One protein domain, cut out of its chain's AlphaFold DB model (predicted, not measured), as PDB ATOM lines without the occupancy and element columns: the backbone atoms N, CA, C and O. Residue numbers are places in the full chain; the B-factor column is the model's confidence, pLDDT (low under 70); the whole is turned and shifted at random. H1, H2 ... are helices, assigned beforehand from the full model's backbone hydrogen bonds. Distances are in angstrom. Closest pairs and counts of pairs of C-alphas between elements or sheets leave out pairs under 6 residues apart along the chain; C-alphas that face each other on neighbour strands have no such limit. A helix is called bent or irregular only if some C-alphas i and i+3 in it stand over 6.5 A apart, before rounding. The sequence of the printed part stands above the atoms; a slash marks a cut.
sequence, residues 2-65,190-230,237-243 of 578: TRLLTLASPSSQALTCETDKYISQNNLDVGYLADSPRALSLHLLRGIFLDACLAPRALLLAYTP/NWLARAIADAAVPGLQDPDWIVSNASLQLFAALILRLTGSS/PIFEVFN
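This is residues 2 to 65, 190 to 230 and 237 to 243 of the 578 residues of an uncharacterized protein of Protopolystoma xenopodis (UniProt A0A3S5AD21). Two helices, H8 and the shorter H4, lie side by side, and H6 and H1 complete a small four-helix core, with H6 packed on H8, and H1 on both H4 and H6. From one end of this core sticks out an open loop, residues 21 to 34, of which 21 to 26 belong to H3; short H5 lies toward the other end, and short H9 lies near H6 and H8. The printed part has 112 residues with nine named helices, H1 to H9 in chain order, and no named strand: the class is all helix. The whole is only just loose, close to compact, with a radius of gyration of the C-alphas of 16.0 A, and elongated, spanning 51 by 26 by 24 A.

H8, residues 209 to 227, is the hub, touching three helices. It touches H4, residues 37 to 50, at a shallow tilt of 22 degrees, the same way; the closest C-alphas, of Ala 39 and Val 211, are 4.6 A apart. With residues 215 to 222 alone H8 touches H6, residues 191 to 200, at a shallow tilt of 27 degrees, opposite ways; the closest C-alphas, of Ala 200 and Ser 215, are 4.6 A apart. With residues 211 to 216 alone it touches H7, residues 202 to 205, closest at the C-alphas of Leu 204 and Ser 212, 4.6 A apart. H1, residues 2 to 8, touches H4 at a steep tilt of 59 degrees, opposite ways, with the C-alphas of Ala 8 and Arg 38 closest at 4.8 A. H1 touches H6 at a shallow tilt of 25 degrees, the same way, with the C-alphas of Ala 8 and Ala 199 closest at 5.4 A. H2, residues 10 to 14, is close to H4 but not clearly touching it, the closest C-alphas, of Ser 12 and Arg 38, being 7.0 A apart. H5, residues 56 to 60, is likewise close but not clearly touching H6, at 7.2 A between the C-alphas of Leu 59 and Leu 192. H9, residues 238 to 242, is close but not clearly touching H8, at 7.9 A between the C-alphas of Ile 223 and Val 241. H3, residues 18 to 26, touches no helix. Every O i to N i+4 pair is within hydrogen-bond range in H1, H3, H4, H5, H6, H8 and H9; H2 has 0 of 1, with 1 of 2 O i to N i+3 pairs, and H7 is too short for an i+4 pair.

H8 runs 26.0 A from C-alpha 209 at (101.476, 121.854, 87.737) to C-alpha 227 at (120.314, 134.193, 100.688). H4 measures 19.9 A, H6 14.2 A and H3 12.1 A. H1 begins at C-alpha 2, (124.665, 116.180, 85.599). H2 is only just irregular: C-alphas 11 and 14 are 6.55 A apart.

The two farthest C-alphas, of Asn 27 and Pro 65, are 53.1 A apart. Residues 66 to 189 are not printed, with 14.2 A between C-alphas 65 and 190; residues 231 to 236 are not printed, with 15.8 A between C-alphas 230 and 237. Of the links printed whole, none is long. Mean pLDDT of the printed part is 72.5; among the residues under 70 are 52 to 65 and 237 to 243.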
ATOM      1  N   THR A   2     124.852 115.837  87.028       85.56
ATOM      2  CA  THR A   2     124.665 116.180  85.599       85.56
ATOM      3  C   THR A   2     123.436 115.523  84.972       85.56
ATOM      4  O   THR A   2     122.615 116.221  84.401       85.56
ATOM      5  N   ARG A   3     123.230 114.215  85.186       88.75
ATOM      6  CA  ARG A   3     122.030 113.506  84.701       88.75
ATOM      7  C   ARG A   3     120.715 114.080  85.243       88.75
ATOM      8  O   ARG A   3     119.752 114.167  84.498       88.75
ATOM      9  N   LEU A   4     120.682 114.493  86.513       88.31
ATOM     10  CA  LEU A   4     119.493 115.117  87.107       88.31
ATOM     11  C   LEU A   4     119.230 116.497  86.502       88.31
ATOM     12  O   LEU A   4     118.087 116.822  86.222       88.31
ATOM     13  N   LEU A   5     120.280 117.283  86.249       86.94
ATOM     14  CA  LEU A   5     120.160 118.579  85.575       86.94
ATOM     15  C   LEU A   5     119.681 118.418  84.125       86.94
ATOM     16  O   LEU A   5     118.819 119.166  83.677       86.94
ATOM     17  N   THR A   6     120.179 117.406  83.410       89.56
ATOM     18  CA  THR A   6     119.708 117.073  82.058       89.56
ATOM     19  C   THR A   6     118.240 116.652  82.057       89.56
ATOM     20  O   THR A   6     117.501 117.080  81.180       89.56
ATOM     21  N   LEU A   7     117.799 115.861  83.042       89.56
ATOM     22  CA  LEU A   7     116.392 115.461  83.184       89.56
ATOM     23  C   LEU A   7     115.482 116.620  83.613       89.56
ATOM     24  O   LEU A   7     114.323 116.656  83.211       89.56
ATOM     25  N   ALA A   8     115.994 117.582  84.379       87.31
ATOM     26  CA  ALA A   8     115.240 118.761  84.803       87.31
ATOM     27  C   ALA A   8     115.090 119.815  83.687       87.31
ATOM     28  O   ALA A   8     114.144 120.611  83.707       87.31
ATOM     29  N   SER A   9     116.007 119.813  82.711       88.44
ATOM     30  CA  SER A   9     115.991 120.706  81.549       88.44
ATOM     31  C   SER A   9     114.697 120.560  80.738       88.44
ATOM     32  O   SER A   9     114.256 119.437  80.515       88.44
ATOM     33  N   PRO A  10     114.111 121.647  80.204       82.88
ATOM     34  CA  PRO A  10     112.935 121.570  79.329       82.88
ATOM     35  C   PRO A  10     113.149 120.702  78.080       82.88
ATOM     36  O   PRO A  10     112.200 120.108  77.577       82.88
ATOM     37  N   SER A  11     114.393 120.548  77.612       83.50
ATOM     38  CA  SER A  11     114.727 119.653  76.495       83.50
ATOM     39  C   SER A  11     114.472 118.168  76.797       83.50
ATOM     40  O   SER A  11     114.449 117.357  75.874       83.50
ATOM     41  N   SER A  12     114.287 117.793  78.067       77.00
ATOM     42  CA  SER A  12     113.981 116.421  78.473       77.00
ATOM     43  C   SER A  12     112.527 116.023  78.228       77.00
ATOM     44  O   SER A  12     112.232 114.838  78.302       77.00
ATOM     45  N   GLN A  13     111.632 116.954  77.872       64.19
ATOM     46  CA  GLN A  13     110.235 116.632  77.540       64.19
ATOM     47  C   GLN A  13     110.116 115.649  76.358       64.19
ATOM     48  O   GLN A  13     109.113 114.956  76.234       64.19
ATOM     49  N   ALA A  14     111.153 115.530  75.516       58.94
ATOM     50  CA  ALA A  14     111.218 114.512  74.466       58.94
ATOM     51  C   ALA A  14     111.390 113.081  75.016       58.94
ATOM     52  O   ALA A  14     110.996 112.120  74.356       58.94
ATOM     53  N   LEU A  15     111.914 112.931  76.237       59.84
ATOM     54  CA  LEU A  15     111.911 111.685  77.004       59.84
ATOM     55  C   LEU A  15     110.553 111.542  77.702       59.84
ATOM     56  O   LEU A  15     110.469 111.445  78.925       59.84
ATOM     57  N   THR A  16     109.470 111.556  76.922       55.28
ATOM     58  CA  THR A  16     108.224 110.961  77.414       55.28
ATOM     59  C   THR A  16     108.544 109.514  77.741       55.28
ATOM     60  O   THR A  16     109.191 108.819  76.951       55.28
ATOM     61  N   CYS A  17     108.189 109.086  78.949       55.69
ATOM     62  CA  CYS A  17     108.432 107.719  79.360       55.69
ATOM     63  C   CYS A  17     107.724 106.834  78.325       55.69
ATOM     64  O   CYS A  17     106.539 107.039  78.069       55.69
ATOM     65  N   GLU A  18     108.399 105.858  77.704       61.84
ATOM     66  CA  GLU A  18     107.705 104.842  76.884       61.84
ATOM     67  C   GLU A  18     106.541 104.213  77.662       61.84
ATOM     68  O   GLU A  18     105.559 103.771  77.078       61.84
ATOM     69  N   THR A  19     106.624 104.265  78.989       59.69
ATOM     70  CA  THR A  19     105.575 103.944  79.944       59.69
ATOM     71  C   THR A  19     104.292 104.754  79.741       59.69
ATOM     72  O   THR A  19     103.234 104.151  79.793       59.69
ATOM     73  N   ASP A  20     104.333 106.052  79.422       62.84
ATOM     74  CA  ASP A  20     103.122 106.849  79.150       62.84
ATOM     75  C   ASP A  20     102.470 106.429  77.828       62.84
ATOM     76  O   ASP A  20     101.248 106.290  77.738       62.84
ATOM     77  N   LYS A  21     103.287 106.135  76.805       70.62
ATOM     78  CA  LYS A  21     102.795 105.553  75.547       70.62
ATOM     79  C   LYS A  21     102.185 104.176  75.791       70.62
ATOM     80  O   LYS A  21     101.079 103.930  75.327       70.62
ATOM     81  N   TYR A  22     102.844 103.325  76.569       69.00
ATOM     82  CA  TYR A  22     102.369 101.989  76.914       69.00
ATOM     83  C   TYR A  22     101.091 102.021  77.768       69.00
ATOM     84  O   TYR A  22     100.181 101.236  77.526       69.00
ATOM     85  N   ILE A  23     100.977 102.938  78.731       70.62
ATOM     86  CA  ILE A  23      99.768 103.128  79.550       70.62
ATOM     87  C   ILE A  23      98.613 103.605  78.664       70.62
ATOM     88  O   ILE A  23      97.533 103.016  78.709       70.62
ATOM     89  N   SER A  24      98.856 104.593  77.792       72.38
ATOM     90  CA  SER A  24      97.838 105.089  76.856       72.38
ATOM     91  C   SER A  24      97.392 104.031  75.840       72.38
ATOM     92  O   SER A  24      96.213 103.952  75.512       72.38
ATOM     93  N   GLN A  25      98.312 103.185  75.367       82.75
ATOM     94  CA  GLN A  25      98.021 102.139  74.384       82.75
ATOM     95  C   GLN A  25      97.255 100.956  74.978       82.75
ATOM     96  O   GLN A  25      96.518 100.292  74.255       82.75
ATOM     97  N   ASN A  26      97.410 100.693  76.276       84.06
ATOM     98  CA  ASN A  26      96.816  99.523  76.919       84.06
ATOM     99  C   ASN A  26      95.541  99.823  77.717       84.06
ATOM    100  O   ASN A  26      95.017  98.905  78.345       84.06
ATOM    101  N   ASN A  27      95.036 101.068  77.716       83.44
ATOM    102  CA  ASN A  27      93.878 101.489  78.524       83.44
ATOM    103  C   ASN A  27      93.971 101.022  79.989       83.44
ATOM    104  O   ASN A  27      92.965 100.717  80.631       83.44
ATOM    105  N   LEU A  28      95.192 100.909  80.511       76.75
ATOM    106  CA  LEU A  28      95.391 100.503  81.887       76.75
ATOM    107  C   LEU A  28      95.068 101.722  82.747       76.75
ATOM    108  O   LEU A  28      95.833 102.685  82.772       76.75
ATOM    109  N   ASP A  29      93.930 101.663  83.437       66.69
ATOM    110  CA  ASP A  29      93.496 102.645  84.435       66.69
ATOM    111  C   ASP A  29      94.354 102.495  85.702       66.69
ATOM    112  O   ASP A  29      93.925 102.070  86.776       66.69
ATOM    113  N   VAL A  30      95.655 102.724  85.537       60.44
ATOM    114  CA  VAL A  30      96.624 102.698  86.622       60.44
ATOM    115  C   VAL A  30      96.571 104.078  87.248       60.44
ATOM    116  O   VAL A  30      97.285 104.984  86.834       60.44
ATOM    117  N   GLY A  31      95.733 104.240  88.271       56.09
ATOM    118  CA  GLY A  31      95.638 105.455  89.093       56.09
ATOM    119  C   GLY A  31      96.915 105.812  89.874       56.09
ATOM    120  O   GLY A  31      96.842 106.489  90.898       56.09
ATOM    121  N   TYR A  32      98.089 105.351  89.439       53.50
ATOM    122  CA  TYR A  32      99.362 105.751  90.011       53.50
ATOM    123  C   TYR A  32      99.787 107.087  89.407       53.50
ATOM    124  O   TYR A  32     100.258 107.162  88.275       53.50
ATOM    125  N   LEU A  33      99.647 108.134  90.224       62.00
ATOM    126  CA  LEU A  33     100.318 109.422  90.075       62.00
ATOM    127  C   LEU A  33     101.841 109.229  90.150       62.00
ATOM    128  O   LEU A  33     102.465 109.499  91.176       62.00
ATOM    129  N   ALA A  34     102.447 108.699  89.095       74.06
ATOM    130  CA  ALA A  34     103.888 108.762  88.944       74.06
ATOM    131  C   ALA A  34     104.250 110.175  88.476       74.06
ATOM    132  O   ALA A  34     103.754 110.643  87.451       74.06
ATOM    133  N   ASP A  35     105.102 110.860  89.238       81.81
ATOM    134  CA  ASP A  35     105.668 112.135  88.809       81.81
ATOM    135  C   ASP A  35     106.393 111.953  87.470       81.81
ATOM    136  O   ASP A  35     107.117 110.970  87.270       81.81
ATOM    137  N   SER A  36     106.265 112.932  86.571       87.50
ATOM    138  CA  SER A  36     107.051 112.934  85.339       87.50
ATOM    139  C   SER A  36     108.556 112.865  85.665       87.50
ATOM    140  O   SER A  36     108.995 113.407  86.688       87.50
ATOM    141  N   PRO A  37     109.403 112.259  84.807       88.00
ATOM    142  CA  PRO A  37     110.850 112.188  85.044       88.00
ATOM    143  C   PRO A  37     111.477 113.558  85.336       88.00
ATOM    144  O   PRO A  37     112.399 113.680  86.151       88.00
ATOM    145  N   ARG A  38     110.927 114.608  84.714       88.62
ATOM    146  CA  ARG A  38     111.292 116.002  84.958       88.62
ATOM    147  C   ARG A  38     110.902 116.453  86.368       88.62
ATOM    148  O   ARG A  38     111.777 116.922  87.095       88.62
ATOM    149  N   ALA A  39     109.650 116.274  86.787       85.94
ATOM    150  CA  ALA A  39     109.199 116.602  88.143       85.94
ATOM    151  C   ALA A  39     110.002 115.857  89.223       85.94
ATOM    152  O   ALA A  39     110.521 116.480  90.153       85.94
ATOM    153  N   LEU A  40     110.213 114.549  89.047       88.75
ATOM    154  CA  LEU A  40     111.030 113.736  89.945       88.75
ATOM    155  C   LEU A  40     112.465 114.273  90.039       88.75
ATOM    156  O   LEU A  40     113.010 114.422  91.134       88.75
ATOM    157  N   SER A  41     113.085 114.613  88.904       89.75
ATOM    158  CA  SER A  41     114.447 115.159  88.889       89.75
ATOM    159  C   SER A  41     114.553 116.499  89.629       89.75
ATOM    160  O   SER A  41     115.509 116.704  90.380       89.75
ATOM    161  N   LEU A  42     113.549 117.373  89.502       86.12
ATOM    162  CA  LEU A  42     113.465 118.644  90.221       86.12
ATOM    163  C   LEU A  42     113.308 118.426  91.736       86.12
ATOM    164  O   LEU A  42     113.991 119.082  92.527       86.12
ATOM    165  N   HIS A  43     112.480 117.464  92.153       83.62
ATOM    166  CA  HIS A  43     112.327 117.088  93.561       83.62
ATOM    167  C   HIS A  43     113.609 116.493  94.157       83.62
ATOM    168  O   HIS A  43     113.995 116.862  95.270       83.62
ATOM    169  N   LEU A  44     114.317 115.641  93.413       88.19
ATOM    170  CA  LEU A  44     115.608 115.088  93.832       88.19
ATOM    171  C   LEU A  44     116.680 116.178  93.947       88.19
ATOM    172  O   LEU A  44     117.387 116.236  94.953       88.19
ATOM    173  N   LEU A  45     116.770 117.081  92.964       87.12
ATOM    174  CA  LEU A  45     117.673 118.235  93.019       87.12
ATOM    175  C   LEU A  45     117.386 119.102  94.245       87.12
ATOM    176  O   LEU A  45     118.320 119.511  94.932       87.12
ATOM    177  N   ARG A  46     116.106 119.328  94.563       85.88
ATOM    178  CA  ARG A  46     115.695 120.066  95.759       85.88
ATOM    179  C   ARG A  46     116.134 119.349  97.032       85.88
ATOM    180  O   ARG A  46     116.672 120.005  97.918       85.88
ATOM    181  N   GLY A  47     115.912 118.039  97.135       83.88
ATOM    182  CA  GLY A  47     116.329 117.238  98.290       83.88
ATOM    183  C   GLY A  47     117.834 117.339  98.539       83.88
ATOM    184  O   GLY A  47     118.253 117.669  99.644       83.88
ATOM    185  N   ILE A  48     118.635 117.185  97.480       84.25
ATOM    186  CA  ILE A  48     120.095 117.364  97.517       84.25
ATOM    187  C   ILE A  48     120.460 118.789  97.965       84.25
ATOM    188  O   ILE A  48     121.392 118.985  98.738       84.25
ATOM    189  N   PHE A  49     119.734 119.809  97.508       77.44
ATOM    190  CA  PHE A  49     120.038 121.195  97.870       77.44
ATOM    191  C   PHE A  49     119.643 121.573  99.295       77.44
ATOM    192  O   PHE A  49     120.308 122.397  99.927       77.44
ATOM    193  N   LEU A  50     118.562 120.997  99.807       75.44
ATOM    194  CA  LEU A  50     118.091 121.250 101.163       75.44
ATOM    195  C   LEU A  50     118.829 120.421 102.214       75.44
ATOM    196  O   LEU A  50     118.774 120.779 103.387       75.44
ATOM    197  N   ASP A  51     119.540 119.364 101.815       78.88
ATOM    198  CA  ASP A  51     120.343 118.572 102.740       78.88
ATOM    199  C   ASP A  51     121.453 119.434 103.365       78.88
ATOM    200  O   ASP A  51     122.403 119.873 102.705       78.88
ATOM    201  N   ALA A  52     121.311 119.699 104.663       55.88
ATOM    202  CA  ALA A  52     122.246 120.485 105.456       55.88
ATOM    203  C   ALA A  52     123.610 119.790 105.619       55.88
ATOM    204  O   ALA A  52     124.610 120.466 105.874       55.88
ATOM    205  N   CYS A  53     123.673 118.464 105.441       57.09
ATOM    206  CA  CYS A  53     124.905 117.682 105.531       57.09
ATOM    207  C   CYS A  53     125.822 117.915 104.323       57.09
ATOM    208  O   CYS A  53     127.044 117.806 104.439       57.09
ATOM    209  N   LEU A  54     125.258 118.303 103.174       59.25
ATOM    210  CA  LEU A  54     126.019 118.756 102.012       59.25
ATOM    211  C   LEU A  54     126.491 120.191 102.256       59.25
ATOM    212  O   LEU A  54     125.944 121.153 101.710       59.25
ATOM    213  N   ALA A  55     127.496 120.331 103.122       52.25
ATOM    214  CA  ALA A  55     128.084 121.605 103.507       52.25
ATOM    215  C   ALA A  55     128.393 122.484 102.273       52.25
ATOM    216  O   ALA A  55     128.732 121.951 101.210       52.25
ATOM    217  N   PRO A  56     128.390 123.827 102.400       53.16
ATOM    218  CA  PRO A  56     128.759 124.751 101.317       53.16
ATOM    219  C   PRO A  56     130.092 124.409 100.625       53.16
ATOM    220  O   PRO A  56     130.308 124.764  99.470       53.16
ATOM    221  N   ARG A  57     130.975 123.662 101.301       46.25
ATOM    222  CA  ARG A  57     132.235 123.138 100.760       46.25
ATOM    223  C   ARG A  57     132.071 122.205  99.556       46.25
ATOM    224  O   ARG A  57     132.918 122.257  98.674       46.25
ATOM    225  N   ALA A  58     130.996 121.418  99.460       49.00
ATOM    226  CA  ALA A  58     130.741 120.579  98.282       49.00
ATOM    227  C   ALA A  58     130.461 121.419  97.017       49.00
ATOM    228  O   ALA A  58     130.750 120.984  95.907       49.00
ATOM    229  N   LEU A  59     129.959 122.649  97.194       51.12
ATOM    230  CA  LEU A  59     129.749 123.615  96.110       51.12
ATOM    231  C   LEU A  59     131.047 124.319  95.688       51.12
ATOM    232  O   LEU A  59     131.190 124.696  94.531       51.12
ATOM    233  N   LEU A  60     131.994 124.471  96.619       44.50
ATOM    234  CA  LEU A  60     133.302 125.096  96.390       44.50
ATOM    235  C   LEU A  60     134.345 124.125  95.809       44.50
ATOM    236  O   LEU A  60     135.147 124.529  94.975       44.50
ATOM    237  N   LEU A  61     134.335 122.846  96.203       41.94
ATOM    238  CA  LEU A  61     135.332 121.855  95.758       41.94
ATOM    239  C   LEU A  61     135.177 121.422  94.292       41.94
ATOM    240  O   LEU A  61     136.128 120.907  93.710       41.94
ATOM    241  N   ALA A  62     134.029 121.686  93.667       42.62
ATOM    242  CA  ALA A  62     133.845 121.479  92.231       42.62
ATOM    243  C   ALA A  62     134.622 122.489  91.357       42.62
ATOM    244  O   ALA A  62     134.545 122.426  90.134       42.62
ATOM    245  N   TYR A  63     135.367 123.413  91.974       38.25
ATOM    246  CA  TYR A  63     136.252 124.366  91.315       38.25
ATOM    247  C   TYR A  63     137.687 124.220  91.844       38.25
ATOM    248  O   TYR A  63     138.255 125.131  92.439       38.25
ATOM    249  N   THR A  64     138.288 123.048  91.654       33.69
ATOM    250  CA  THR A  64     139.751 122.973  91.576       33.69
ATOM    251  C   THR A  64     140.103 122.786  90.106       33.69
ATOM    252  O   THR A  64     139.843 121.716  89.558       33.69
ATOM    253  N   PRO A  65     140.629 123.812  89.413       37.28
ATOM    254  CA  PRO A  65     141.237 123.574  88.116       37.28
ATOM    255  C   PRO A  65     142.400 122.608  88.351       37.28
ATOM    256  O   PRO A  65     143.363 122.946  89.039       37.28
ATOM    257  N   ASN A 190     129.015 130.890  90.720       77.94
ATOM    258  CA  ASN A 190     128.765 129.536  91.186       77.94
ATOM    259  C   ASN A 190     128.054 128.771  90.061       77.94
ATOM    260  O   ASN A 190     126.837 128.874  89.905       77.94
ATOM    261  N   TRP A 191     128.825 128.034  89.257       81.81
ATOM    262  CA  TRP A 191     128.338 127.274  88.103       81.81
ATOM    263  C   TRP A 191     127.137 126.393  88.462       81.81
ATOM    264  O   TRP A 191     126.240 126.221  87.643       81.81
ATOM    265  N   LEU A 192     127.076 125.883  89.699       77.25
ATOM    266  CA  LEU A 192     125.966 125.058  90.145       77.25
ATOM    267  C   LEU A 192     124.708 125.881  90.418       77.25
ATOM    268  O   LEU A 192     123.614 125.440  90.081       77.25
ATOM    269  N   ALA A 193     124.846 127.074  91.000       79.25
ATOM    270  CA  ALA A 193     123.709 127.974  91.163       79.25
ATOM    271  C   ALA A 193     123.108 128.340  89.800       79.25
ATOM    272  O   ALA A 193     121.892 128.297  89.642       79.25
ATOM    273  N   ARG A 194     123.970 128.593  88.805       83.44
ATOM    274  CA  ARG A 194     123.554 128.826  87.417       83.44
ATOM    275  C   ARG A 194     122.864 127.603  86.819       83.44
ATOM    276  O   ARG A 194     121.743 127.727  86.358       83.44
ATOM    277  N   ALA A 195     123.459 126.418  86.931       79.00
ATOM    278  CA  ALA A 195     122.866 125.188  86.407       79.00
ATOM    279  C   ALA A 195     121.501 124.859  87.038       79.00
ATOM    280  O   ALA A 195     120.614 124.333  86.373       79.00
ATOM    281  N   ILE A 196     121.310 125.170  88.323       81.62
ATOM    282  CA  ILE A 196     120.025 124.974  89.004       81.62
ATOM    283  C   ILE A 196     119.016 126.039  88.594       81.62
ATOM    284  O   ILE A 196     117.845 125.708  88.429       81.62
ATOM    285  N   ALA A 197     119.441 127.288  88.402       83.06
ATOM    286  CA  ALA A 197     118.581 128.314  87.829       83.06
ATOM    287  C   ALA A 197     118.139 127.919  86.410       83.06
ATOM    288  O   ALA A 197     116.946 127.941  86.126       83.06
ATOM    289  N   ASP A 198     119.062 127.448  85.572       85.75
ATOM    290  CA  ASP A 198     118.780 126.973  84.212       85.75
ATOM    291  C   ASP A 198     117.825 125.763  84.209       85.75
ATOM    292  O   ASP A 198     117.010 125.619  83.302       85.75
ATOM    293  N   ALA A 199     117.875 124.913  85.241       84.31
ATOM    294  CA  ALA A 199     116.944 123.798  85.413       84.31
ATOM    295  C   ALA A 199     115.562 124.241  85.934       84.31
ATOM    296  O   ALA A 199     114.531 123.760  85.459       84.31
ATOM    297  N   ALA A 200     115.524 125.147  86.913       86.94
ATOM    298  CA  ALA A 200     114.303 125.532  87.614       86.94
ATOM    299  C   ALA A 200     113.494 126.603  86.867       86.94
ATOM    300  O   ALA A 200     112.274 126.501  86.779       86.94
ATOM    301  N   VAL A 201     114.142 127.628  86.305       87.31
ATOM    302  CA  VAL A 201     113.460 128.784  85.697       87.31
ATOM    303  C   VAL A 201     112.533 128.386  84.543       87.31
ATOM    304  O   VAL A 201     111.383 128.828  84.558       87.31
ATOM    305  N   PRO A 202     112.933 127.522  83.588       88.50
ATOM    306  CA  PRO A 202     112.030 127.111  82.515       88.50
ATOM    307  C   PRO A 202     110.832 126.312  83.024       88.50
ATOM    308  O   PRO A 202     109.764 126.345  82.424       88.50
ATOM    309  N   GLY A 203     111.006 125.570  84.117       85.62
ATOM    310  CA  GLY A 203     109.930 124.778  84.688       85.62
ATOM    311  C   GLY A 203     108.890 125.620  85.431       85.62
ATOM    312  O   GLY A 203     107.747 125.198  85.515       85.62
ATOM    313  N   LEU A 204     109.209 126.850  85.865       83.06
ATOM    314  CA  LEU A 204     108.220 127.778  86.447       83.06
ATOM    315  C   LEU A 204     107.060 128.094  85.489       83.06
ATOM    316  O   LEU A 204     105.958 128.387  85.947       83.06
ATOM    317  N   GLN A 205     107.315 128.044  84.178       82.12
ATOM    318  CA  GLN A 205     106.325 128.276  83.122       82.12
ATOM    319  C   GLN A 205     105.774 126.972  82.521       82.12
ATOM    320  O   GLN A 205     105.052 127.031  81.526       82.12
ATOM    321  N   ASP A 206     106.118 125.805  83.079       88.06
ATOM    322  CA  ASP A 206     105.620 124.524  82.572       88.06
ATOM    323  C   ASP A 206     104.096 124.420  82.795       88.06
ATOM    324  O   ASP A 206     103.623 124.757  83.888       88.06
ATOM    325  N   PRO A 207     103.311 124.006  81.781       80.12
ATOM    326  CA  PRO A 207     101.870 123.818  81.927       80.12
ATOM    327  C   PRO A 207     101.501 122.694  82.908       80.12
ATOM    328  O   PRO A 207     100.404 122.728  83.467       80.12
ATOM    329  N   ASP A 208     102.386 121.716  83.137       83.62
ATOM    330  CA  ASP A 208     102.205 120.696  84.167       83.62
ATOM    331  C   ASP A 208     102.467 121.297  85.557       83.62
ATOM    332  O   ASP A 208     103.575 121.730  85.901       83.62
ATOM    333  N   TRP A 209     101.424 121.293  86.392       80.19
ATOM    334  CA  TRP A 209     101.476 121.854  87.737       80.19
ATOM    335  C   TRP A 209     102.530 121.172  88.616       80.19
ATOM    336  O   TRP A 209     103.124 121.843  89.464       80.19
ATOM    337  N   ILE A 210     102.786 119.871  88.421       83.38
ATOM    338  CA  ILE A 210     103.766 119.119  89.212       83.38
ATOM    339  C   ILE A 210     105.162 119.658  88.899       83.38
ATOM    340  O   ILE A 210     105.918 120.003  89.809       83.38
ATOM    341  N   VAL A 211     105.474 119.827  87.611       84.19
ATOM    342  CA  VAL A 211     106.753 120.377  87.146       84.19
ATOM    343  C   VAL A 211     106.922 121.826  87.597       84.19
ATOM    344  O   VAL A 211     107.984 122.175  88.120       84.19
ATOM    345  N   SER A 212     105.890 122.663  87.464       78.31
ATOM    346  CA  SER A 212     105.939 124.067  87.894       78.31
ATOM    347  C   SER A 212     106.137 124.212  89.402       78.31
ATOM    348  O   SER A 212     107.009 124.960  89.854       78.31
ATOM    349  N   ASN A 213     105.425 123.420  90.205       80.12
ATOM    350  CA  ASN A 213     105.591 123.399  91.655       80.12
ATOM    351  C   ASN A 213     106.977 122.873  92.066       80.12
ATOM    352  O   ASN A 213     107.649 123.497  92.888       80.12
ATOM    353  N   ALA A 214     107.452 121.772  91.477       82.81
ATOM    354  CA  ALA A 214     108.783 121.230  91.752       82.81
ATOM    355  C   ALA A 214     109.890 122.241  91.399       82.81
ATOM    356  O   ALA A 214     110.827 122.444  92.174       82.81
ATOM    357  N   SER A 215     109.728 122.943  90.277       86.38
ATOM    358  CA  SER A 215     110.617 124.015  89.825       86.38
ATOM    359  C   SER A 215     110.623 125.197  90.778       86.38
ATOM    360  O   SER A 215     111.690 125.675  91.155       86.38
ATOM    361  N   LEU A 216     109.450 125.634  91.239       83.94
ATOM    362  CA  LEU A 216     109.322 126.707  92.221       83.94
ATOM    363  C   LEU A 216     109.968 126.332  93.551       83.94
ATOM    364  O   LEU A 216     110.643 127.158  94.162       83.94
ATOM    365  N   GLN A 217     109.805 125.089  94.000       83.44
ATOM    366  CA  GLN A 217     110.425 124.621  95.232       83.44
ATOM    367  C   GLN A 217     111.948 124.486  95.110       83.44
ATOM    368  O   GLN A 217     112.653 124.814  96.065       83.44
ATOM    369  N   LEU A 218     112.462 124.013  93.969       86.50
ATOM    370  CA  LEU A 218     113.899 123.969  93.682       86.50
ATOM    371  C   LEU A 218     114.479 125.382  93.592       86.50
ATOM    372  O   LEU A 218     115.508 125.661  94.204       86.50
ATOM    373  N   PHE A 219     113.791 126.283  92.891       85.56
ATOM    374  CA  PHE A 219     114.165 127.685  92.791       85.56
ATOM    375  C   PHE A 219     114.186 128.332  94.175       85.56
ATOM    376  O   PHE A 219     115.196 128.898  94.575       85.56
ATOM    377  N   ALA A 220     113.129 128.159  94.973       78.75
ATOM    378  CA  ALA A 220     113.093 128.635  96.348       78.75
ATOM    379  C   ALA A 220     114.262 128.068  97.163       78.75
ATOM    380  O   ALA A 220     114.940 128.839  97.827       78.75
ATOM    381  N   ALA A 221     114.560 126.766  97.083       79.44
ATOM    382  CA  ALA A 221     115.693 126.152  97.782       79.44
ATOM    383  C   ALA A 221     117.053 126.725  97.348       79.44
ATOM    384  O   ALA A 221     117.910 126.974  98.200       79.44
ATOM    385  N   LEU A 222     117.243 126.977  96.049       82.62
ATOM    386  CA  LEU A 222     118.420 127.662  95.523       82.62
ATOM    387  C   LEU A 222     118.548 129.044  96.163       82.62
ATOM    388  O   LEU A 222     119.588 129.352  96.739       82.62
ATOM    389  N   ILE A 223     117.473 129.835  96.140       76.06
ATOM    390  CA  ILE A 223     117.449 131.150  96.777       76.06
ATOM    391  C   ILE A 223     117.734 131.025  98.262       76.06
ATOM    392  O   ILE A 223     118.565 131.763  98.755       76.06
ATOM    393  N   LEU A 224     117.119 130.083  98.975       72.12
ATOM    394  CA  LEU A 224     117.352 129.885 100.401       72.12
ATOM    395  C   LEU A 224     118.803 129.561 100.723       72.12
ATOM    396  O   LEU A 224     119.280 129.970 101.770       72.12
ATOM    397  N   ARG A 225     119.513 128.832  99.865       73.81
ATOM    398  CA  ARG A 225     120.948 128.592 100.051       73.81
ATOM    399  C   ARG A 225     121.793 129.802  99.704       73.81
ATOM    400  O   ARG A 225     122.813 130.031 100.344       73.81
ATOM    401  N   LEU A 226     121.386 130.532  98.676       71.00
ATOM    402  CA  LEU A 226     122.059 131.735  98.229       71.00
ATOM    403  C   LEU A 226     121.908 132.839  99.289       71.00
ATOM    404  O   LEU A 226     122.912 133.353  99.759       71.00
ATOM    405  N   THR A 227     120.686 133.128  99.738       63.00
ATOM    406  CA  THR A 227     120.314 134.193 100.688       63.00
ATOM    407  C   THR A 227     120.286 133.765 102.150       63.00
ATOM    408  O   THR A 227     120.154 134.611 103.033       63.00
ATOM    409  N   GLY A 228     120.381 132.466 102.428       59.84
ATOM    410  CA  GLY A 228     120.232 131.918 103.767       59.84
ATOM    411  C   GLY A 228     121.341 132.332 104.717       59.84
ATOM    412  O   GLY A 228     122.528 132.250 104.399       59.84
ATOM    413  N   SER A 229     120.907 132.674 105.930       44.41
ATOM    414  CA  SER A 229     121.656 133.073 107.123       44.41
ATOM    415  C   SER A 229     122.603 131.995 107.666       44.41
ATOM    416  O   SER A 229     122.597 131.689 108.858       44.41
ATOM    417  N   SER A 230     123.454 131.414 106.826       46.69
ATOM    418  CA  SER A 230     124.653 130.709 107.279       46.69
ATOM    419  C   SER A 230     125.666 131.749 107.779       46.69
ATOM    420  O   SER A 230     126.640 132.048 107.105       46.69
ATOM    421  N   PRO A 237     122.933 139.666  95.839       52.56
ATOM    422  CA  PRO A 237     122.067 140.645  95.228       52.56
ATOM    423  C   PRO A 237     121.219 140.004  94.121       52.56
ATOM    424  O   PRO A 237     121.657 139.103  93.407       52.56
ATOM    425  N   ILE A 238     119.994 140.505  93.943       51.25
ATOM    426  CA  ILE A 238     119.003 139.986  92.979       51.25
ATOM    427  C   ILE A 238     119.571 139.842  91.559       51.25
ATOM    428  O   ILE A 238     119.248 138.885  90.863       51.25
ATOM    429  N   PHE A 239     120.450 140.742  91.116       54.00
ATOM    430  CA  PHE A 239     121.038 140.636  89.779       54.00
ATOM    431  C   PHE A 239     121.955 139.410  89.623       54.00
ATOM    432  O   PHE A 239     122.039 138.870  88.531       54.00
ATOM    433  N   GLU A 240     122.605 138.928  90.682       53.12
ATOM    434  CA  GLU A 240     123.448 137.724  90.612       53.12
ATOM    435  C   GLU A 240     122.598 136.459  90.423       53.12
ATOM    436  O   GLU A 240     123.026 135.482  89.817       53.12
ATOM    437  N   VAL A 241     121.357 136.505  90.909       52.31
ATOM    438  CA  VAL A 241     120.380 135.423  90.794       52.31
ATOM    439  C   VAL A 241     119.654 135.450  89.446       52.31
ATOM    440  O   VAL A 241     119.371 134.396  88.884       52.31
ATOM    441  N   PHE A 242     119.327 136.641  88.937       49.97
ATOM    442  CA  PHE A 242     118.402 136.798  87.811       49.97
ATOM    443  C   PHE A 242     119.001 137.432  86.549       49.97
ATOM    444  O   PHE A 242     118.322 137.462  85.527       49.97
ATOM    445  N   ASN A 243     120.232 137.947  86.583       51.34
ATOM    446  CA  ASN A 243     120.869 138.590  85.434       51.34
ATOM    447  C   ASN A 243     122.070 137.753  84.959       51.34
ATOM    448  O   ASN A 243     123.198 137.980  85.412       51.34
TER     449      ASN A 243